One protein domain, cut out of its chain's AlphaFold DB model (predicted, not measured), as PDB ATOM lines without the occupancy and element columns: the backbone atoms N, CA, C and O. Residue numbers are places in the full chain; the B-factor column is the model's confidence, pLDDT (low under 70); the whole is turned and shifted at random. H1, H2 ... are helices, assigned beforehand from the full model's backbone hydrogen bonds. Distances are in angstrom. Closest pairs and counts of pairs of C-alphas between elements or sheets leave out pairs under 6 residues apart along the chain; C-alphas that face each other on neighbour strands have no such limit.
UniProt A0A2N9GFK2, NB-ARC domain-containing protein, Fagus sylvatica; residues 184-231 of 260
ATOM      1  N   SER A 184     194.305 172.550 211.688       93.94
ATOM      2  CA  SER A 184     192.923 172.046 211.768       93.94
ATOM      3  C   SER A 184     191.904 172.940 211.053       93.94
ATOM      4  O   SER A 184     190.998 172.427 210.399       93.94
ATOM      5  N   SER A 185     192.052 174.260 211.153       93.19
ATOM      6  CA  SER A 185     191.164 175.225 210.500       93.19
ATOM      7  C   SER A 185     191.269 175.165 208.971       93.19
ATOM      8  O   SER A 185     190.252 175.119 208.279       93.19
ATOM      9  N   LEU A 186     192.487 175.043 208.430       95.38
ATOM     10  CA  LEU A 186     192.710 174.861 206.990       95.38
ATOM     11  C   LEU A 186     192.177 173.520 206.481       95.38
ATOM     12  O   LEU A 186     191.603 173.471 205.395       95.38
ATOM     13  N   LYS A 187     192.302 172.444 207.271       96.19
ATOM     14  CA  LYS A 187     191.707 171.139 206.940       96.19
ATOM     15  C   LYS A 187     190.193 171.223 206.800       96.19
ATOM     16  O   LYS A 187     189.646 170.654 205.858       96.19
ATOM     17  N   GLN A 188     189.521 171.932 207.708       95.31
ATOM     18  CA  GLN A 188     188.069 172.139 207.649       95.31
ATOM     19  C   GLN A 188     187.669 172.934 206.404       95.31
ATOM     20  O   GLN A 188     186.798 172.492 205.655       95.31
ATOM     21  N   CYS A 189     188.357 174.050 206.145       96.69
ATOM     22  CA  CYS A 189     188.129 174.885 204.967       96.69
ATOM     23  C   CYS A 189     188.317 174.095 203.660       96.69
ATOM     24  O   CYS A 189     187.443 174.114 202.797       96.69
ATOM     25  N   PHE A 190     189.412 173.340 203.530       96.50
ATOM     26  CA  PHE A 190     189.664 172.528 202.339       96.50
ATOM     27  C   PHE A 190     188.681 171.357 202.194       96.50
ATOM     28  O   PHE A 190     188.161 171.117 201.109       96.50
ATOM     29  N   SER A 191     188.361 170.654 203.284       95.75
ATOM     30  CA  SER A 191     187.410 169.531 203.246       95.75
ATOM     31  C   SER A 191     186.005 169.965 202.827       95.75
ATOM     32  O   SER A 191     185.293 169.193 202.188       95.75
ATOM     33  N   PHE A 192     185.602 171.201 203.138       95.62
ATOM     34  CA  PHE A 192     184.329 171.760 202.680       95.62
ATOM     35  C   PHE A 192     184.209 171.787 201.150       95.62
ATOM     36  O   PHE A 192     183.127 171.565 200.608       95.62
ATOM     37  N   CYS A 193     185.322 171.976 200.435       94.56
ATOM     38  CA  CYS A 193     185.325 172.004 198.975       94.56
ATOM     39  C   CYS A 193     184.861 170.676 198.349       94.56
ATOM     40  O   CYS A 193     184.403 170.680 197.210       94.56
ATOM     41  N   ALA A 194     184.897 169.558 199.087       94.19
ATOM     42  CA  ALA A 194     184.421 168.256 198.613       94.19
ATOM     43  C   ALA A 194     182.894 168.179 198.407       94.19
ATOM     44  O   ALA A 194     182.407 167.228 197.800       94.19
ATOM     45  N   VAL A 195     182.128 169.160 198.903       94.75
ATOM     46  CA  VAL A 195     180.673 169.254 198.682       94.75
ATOM     47  C   VAL A 195     180.343 169.704 197.251       94.75
ATOM     48  O   VAL A 195     179.245 169.452 196.753       94.75
ATOM     49  N   PHE A 196     181.286 170.358 196.572       93.06
ATOM     50  CA  PHE A 196     181.102 170.865 195.218       93.06
ATOM     51  C   PHE A 196     181.348 169.764 194.182       93.06
ATOM     52  O   PHE A 196     182.131 168.840 194.420       93.06
ATOM     53  N   PRO A 197     180.691 169.838 193.011       89.94
ATOM     54  CA  PRO A 197     180.959 168.896 191.935       89.94
ATOM     55  C   PRO A 197     182.418 168.990 191.476       89.94
ATOM     56  O   PRO A 197     183.079 170.021 191.620       89.94
ATOM     57  N   LYS A 198     182.910 167.904 190.874       80.75
ATOM     58  CA  LYS A 198     184.237 167.866 190.253       80.75
ATOM     59  C   LYS A 198     184.394 169.026 189.256       80.75
ATOM     60  O   LYS A 198     183.451 169.349 188.534       80.75
ATOM     61  N   ASP A 199     185.587 169.616 189.219       81.75
ATOM     62  CA  ASP A 199     185.965 170.708 188.311       81.75
ATOM     63  C   ASP A 199     185.159 172.012 188.531       81.75
ATOM     64  O   ASP A 199     185.026 172.846 187.633       81.75
ATOM     65  N   TYR A 200     184.600 172.204 189.735       89.06
ATOM     66  CA  TYR A 200     183.966 173.462 190.128       89.06
ATOM     67  C   TYR A 200     184.999 174.594 190.230       89.06
ATOM     68  O   TYR A 200     186.036 174.453 190.876       89.06
ATOM     69  N   VAL A 201     184.687 175.733 189.609       89.81
ATOM     70  CA  VAL A 201     185.517 176.942 189.655       89.81
ATOM     71  C   VAL A 201     185.038 177.809 190.810       89.81
ATOM     72  O   VAL A 201     183.900 178.275 190.807       89.81
ATOM     73  N   PHE A 202     185.907 178.019 191.793       90.88
ATOM     74  CA  PHE A 202     185.598 178.833 192.962       90.88
ATOM     75  C   PHE A 202     185.883 180.310 192.692       90.88
ATOM     76  O   PHE A 202     186.996 180.673 192.313       90.88
ATOM     77  N   ASN A 203     184.902 181.168 192.971       94.38
ATOM     78  CA  ASN A 203     185.192 182.558 193.290       94.38
ATOM     79  C   ASN A 203     185.759 182.614 194.721       94.38
ATOM     80  O   ASN A 203     185.211 181.994 195.636       94.38
ATOM     81  N   ILE A 204     186.881 183.316 194.900       93.56
ATOM     82  CA  ILE A 204     187.608 183.352 196.177       93.56
ATOM     83  C   ILE A 204     186.759 184.010 197.270       93.56
ATOM     84  O   ILE A 204     186.719 183.505 198.390       93.56
ATOM     85  N   ASP A 205     186.061 185.097 196.943       94.69
ATOM     86  CA  ASP A 205     185.235 185.842 197.896       94.69
ATOM     87  C   ASP A 205     184.065 184.983 198.373       94.69
ATOM     88  O   ASP A 205     183.860 184.826 199.577       94.69
ATOM     89  N   ASP A 206     183.365 184.339 197.437       96.06
ATOM     90  CA  ASP A 206     182.255 183.438 197.752       96.06
ATOM     91  C   ASP A 206     182.713 182.270 198.633       96.06
ATOM     92  O   ASP A 206     182.053 181.926 199.616       96.06
ATOM     93  N   LEU A 207     183.864 181.668 198.319       96.31
ATOM     94  CA  LEU A 207     184.425 180.572 199.106       96.31
ATOM     95  C   LEU A 207     184.756 181.005 200.538       96.31
ATOM     96  O   LEU A 207     184.402 180.305 201.490       96.31
ATOM     97  N   VAL A 208     185.369 182.179 200.697       96.56
ATOM     98  CA  VAL A 208     185.662 182.761 202.010       96.56
ATOM     99  C   VAL A 208     184.373 183.027 202.789       96.56
ATOM    100  O   VAL A 208     184.286 182.648 203.960       96.56
ATOM    101  N   TYR A 209     183.340 183.588 202.155       96.38
ATOM    102  CA  TYR A 209     182.047 183.807 202.806       96.38
ATOM    103  C   TYR A 209     181.378 182.508 203.251       96.38
ATOM    104  O   TYR A 209     180.812 182.450 204.346       96.38
ATOM    105  N   MET A 210     181.489 181.439 202.462       96.69
ATOM    106  CA  MET A 210     180.985 180.125 202.857       96.69
ATOM    107  C   MET A 210     181.740 179.570 204.072       96.69
ATOM    108  O   MET A 210     181.108 179.110 205.024       96.69
ATOM    109  N   TRP A 211     183.070 179.679 204.115       97.25
ATOM    110  CA  TRP A 211     183.845 179.271 205.293       97.25
ATOM    111  C   TRP A 211     183.488 180.073 206.547       97.25
ATOM    112  O   TRP A 211     183.394 179.502 207.637       97.25
ATOM    113  N   MET A 212     183.234 181.376 206.400       95.62
ATOM    114  CA  MET A 212     182.765 182.233 207.492       95.62
ATOM    115  C   MET A 212     181.390 181.799 208.004       95.62
ATOM    116  O   MET A 212     181.211 181.641 209.211       95.62
ATOM    117  N   ALA A 213     180.434 181.554 207.104       94.69
ATOM    118  CA  ALA A 213     179.078 181.133 207.463       94.69
ATOM    119  C   ALA A 213     179.054 179.785 208.204       94.69
ATOM    120  O   ALA A 213     178.251 179.589 209.115       94.69
ATOM    121  N   HIS A 214     179.965 178.877 207.851       93.25
ATOM    122  CA  HIS A 214     180.143 177.596 208.534       93.25
ATOM    123  C   HIS A 214     180.956 177.682 209.837       93.25
ATOM    124  O   HIS A 214     181.076 176.681 210.546       93.25
ATOM    125  N   GLY A 215     181.496 178.856 210.177       93.75
ATOM    126  CA  GLY A 215     182.289 179.060 211.388       93.75
ATOM    127  C   GLY A 215     183.662 178.385 211.350       93.75
ATOM    128  O   GLY A 215     184.199 178.047 212.401       93.75
ATOM    129  N   TYR A 216     184.231 178.167 210.158       94.44
ATOM    130  CA  TYR A 216     185.560 177.554 209.999       94.44
ATOM    131  C   TYR A 216     186.715 178.548 210.174       94.44
ATOM    132  O   TYR A 216     187.873 178.142 210.284       94.44
ATOM    133  N   ILE A 217     186.411 179.847 210.219       93.44
ATOM    134  CA  ILE A 217     187.388 180.903 210.479       93.44
ATOM    135  C   ILE A 217     187.504 181.118 211.990       93.44
ATOM    136  O   ILE A 217     186.547 181.501 212.657       93.44
ATOM    137  N   ASP A 218     188.700 180.903 212.528       87.44
ATOM    138  CA  ASP A 218     189.023 180.986 213.958       87.44
ATOM    139  C   ASP A 218     189.297 182.420 214.447       87.44
ATOM    140  O   ASP A 218     190.072 182.642 215.377       87.44
ATOM    141  N   SER A 219     188.630 183.406 213.847       86.00
ATOM    142  CA  SER A 219     188.708 184.809 214.248       86.00
ATOM    143  C   SER A 219     187.318 185.389 214.469       86.00
ATOM    144  O   SER A 219     186.382 185.080 213.739       86.00
ATOM    145  N   LYS A 220     187.182 186.263 215.471       80.88
ATOM    146  CA  LYS A 220     185.945 187.029 215.714       80.88
ATOM    147  C   LYS A 220     185.948 188.391 215.020       80.88
ATOM    148  O   LYS A 220     184.885 188.962 214.802       80.88
ATOM    149  N   GLU A 221     187.125 188.890 214.660       85.56
ATOM    150  CA  GLU A 221     187.331 190.175 213.988       85.56
ATOM    151  C   GLU A 221     188.056 189.944 212.657       85.56
ATOM    152  O   GLU A 221     188.842 189.006 212.526       85.56
ATOM    153  N   HIS A 222     187.784 190.771 211.646       88.94
ATOM    154  CA  HIS A 222     188.435 190.681 210.327       88.94
ATOM    155  C   HIS A 222     188.377 189.283 209.675       88.94
ATOM    156  O   HIS A 222     189.328 188.845 209.030       88.94
ATOM    157  N   MET A 223     187.252 188.576 209.833       91.94
ATOM    158  CA  MET A 223     187.070 187.207 209.328       91.94
ATOM    159  C   MET A 223     187.347 187.066 207.827       91.94
ATOM    160  O   MET A 223     187.926 186.067 207.415       91.94
ATOM    161  N   GLU A 224     186.993 188.070 207.022       94.62
ATOM    162  CA  GLU A 224     187.266 188.067 205.581       94.62
ATOM    163  C   GLU A 224     188.769 188.059 205.284       94.62
ATOM    164  O   GLU A 224     189.239 187.245 204.493       94.62
ATOM    165  N   LEU A 225     189.537 188.925 205.956       94.19
ATOM    166  CA  LEU A 225     190.992 188.984 205.808       94.19
ATOM    167  C   LEU A 225     191.620 187.650 206.220       94.19
ATOM    168  O   LEU A 225     192.425 187.089 205.483       94.19
ATOM    169  N   LYS A 226     191.180 187.096 207.356       94.75
ATOM    170  CA  LYS A 226     191.644 185.791 207.837       94.75
ATOM    171  C   LYS A 226     191.300 184.657 206.868       94.75
ATOM    172  O   LYS A 226     192.120 183.774 206.636       94.75
ATOM    173  N   GLY A 227     190.109 184.687 206.276       95.62
ATOM    174  CA  GLY A 227     189.693 183.722 205.262       95.62
ATOM    175  C   GLY A 227     190.530 183.805 203.986       95.62
ATOM    176  O   GLY A 227     190.898 182.768 203.434       95.62
ATOM    177  N   ARG A 228     190.911 185.013 203.552       95.88
ATOM    178  CA  ARG A 228     191.848 185.193 202.430       95.88
ATOM    179  C   ARG A 228     193.234 184.649 202.753       95.88
ATOM    180  O   ARG A 228     193.773 183.901 201.947       95.88
ATOM    181  N   GLU A 229     193.764 184.912 203.950       95.19
ATOM    182  CA  GLU A 229     195.030 184.310 204.401       95.19
ATOM    183  C   GLU A 229     194.971 182.773 204.376       95.19
ATOM    184  O   GLU A 229     195.942 182.107 204.016       95.19
ATOM    185  N   TYR A 230     193.828 182.188 204.750       96.06
ATOM    186  CA  TYR A 230     193.622 180.740 204.697       96.06
ATOM    187  C   TYR A 230     193.639 180.209 203.270       96.06
ATOM    188  O   TYR A 230     194.316 179.214 202.993       96.06
ATOM    189  N   PHE A 231     192.938 180.890 202.365       95.94
ATOM    190  CA  PHE A 231     192.966 180.569 200.946       95.94
ATOM    191  C   PHE A 231     194.388 180.653 200.382       95.94
ATOM    192  O   PHE A 231     194.852 179.704 199.753       95.94
TER     193      PHE A 231
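This is residues 184 to 231 of the 260 residues of the protein "NB-ARC domain-containing protein" of Fagus sylvatica (UniProt A0A2N9GFK2). Two short helices, H2 and H3, cross each other near their middles as a small core, and a third helix, H1, runs past one side of both, near them but set a little off. The link from H1 to H2 loops away at one end, where residues 194 to 201 stick out, while residues 214 to 222 join H2 to H3. The printed part has 48 residues, with three named helices in the order H1, H2, H3 and no named strand; the class is all helix. It is compact, with a radius of gyration of the C-alphas of 10.3 A, and elongated in outline, its C-alphas spanning 32 by 20 by 16 A.

Start at Ser 184 and read along H1, residues 184 to 195. Next look at H2, residues 204 to 213: it is close to H1 but not clearly touching, and the closest C-alphas, those of Cys 189 and Trp 211, are 6.1 A apart. The lines of H1 and H2 stand at 71 degrees, only just about perpendicular. Go on to H3, residues 223 to 231, and compare Val 208 with Gly 227: their C-alphas, the closest of H2 and H3, are 5.3 A apart. H2 and H3 touch, with 11 pairs of C-alphas within 8 A. They run opposite ways at a steep tilt of 60 degrees. H3 is close to H1 but not clearly touching, and the closest C-alphas, those of Leu 186 and Tyr 230, are 6.4 A apart. The lines of H1 and H3 are about perpendicular, at 79 degrees. In the backbones of H2 and H3, every O i to N i+4 pair is within hydrogen-bond range; in H1, 5 of 8 are.

Find C-alpha 184 at (192.923, 172.046, 211.768); from there H1 runs 18.1 A to C-alpha 195 at (180.673, 169.254, 198.682). H2 runs from Ile 204 to Ala 213, 14.3 A from first to last C-alpha. H3 runs 12.2 A from Met 223 to Phe 231, whose C-alpha is at (192.966, 180.569, 200.946).

Look at Lys 198 and Glu 221 for the two C-alphas farthest apart, 32.7 A. Without residues 194 to 201, which stand free, the body of 40 residues spans 24 by 22 by 16 A. The links from H1 to H2 and from H2 to H3 are short, with 8 and 9 residues. The printed part has no cut. Its mean pLDDT is 93.1, and no printed residue is under 70.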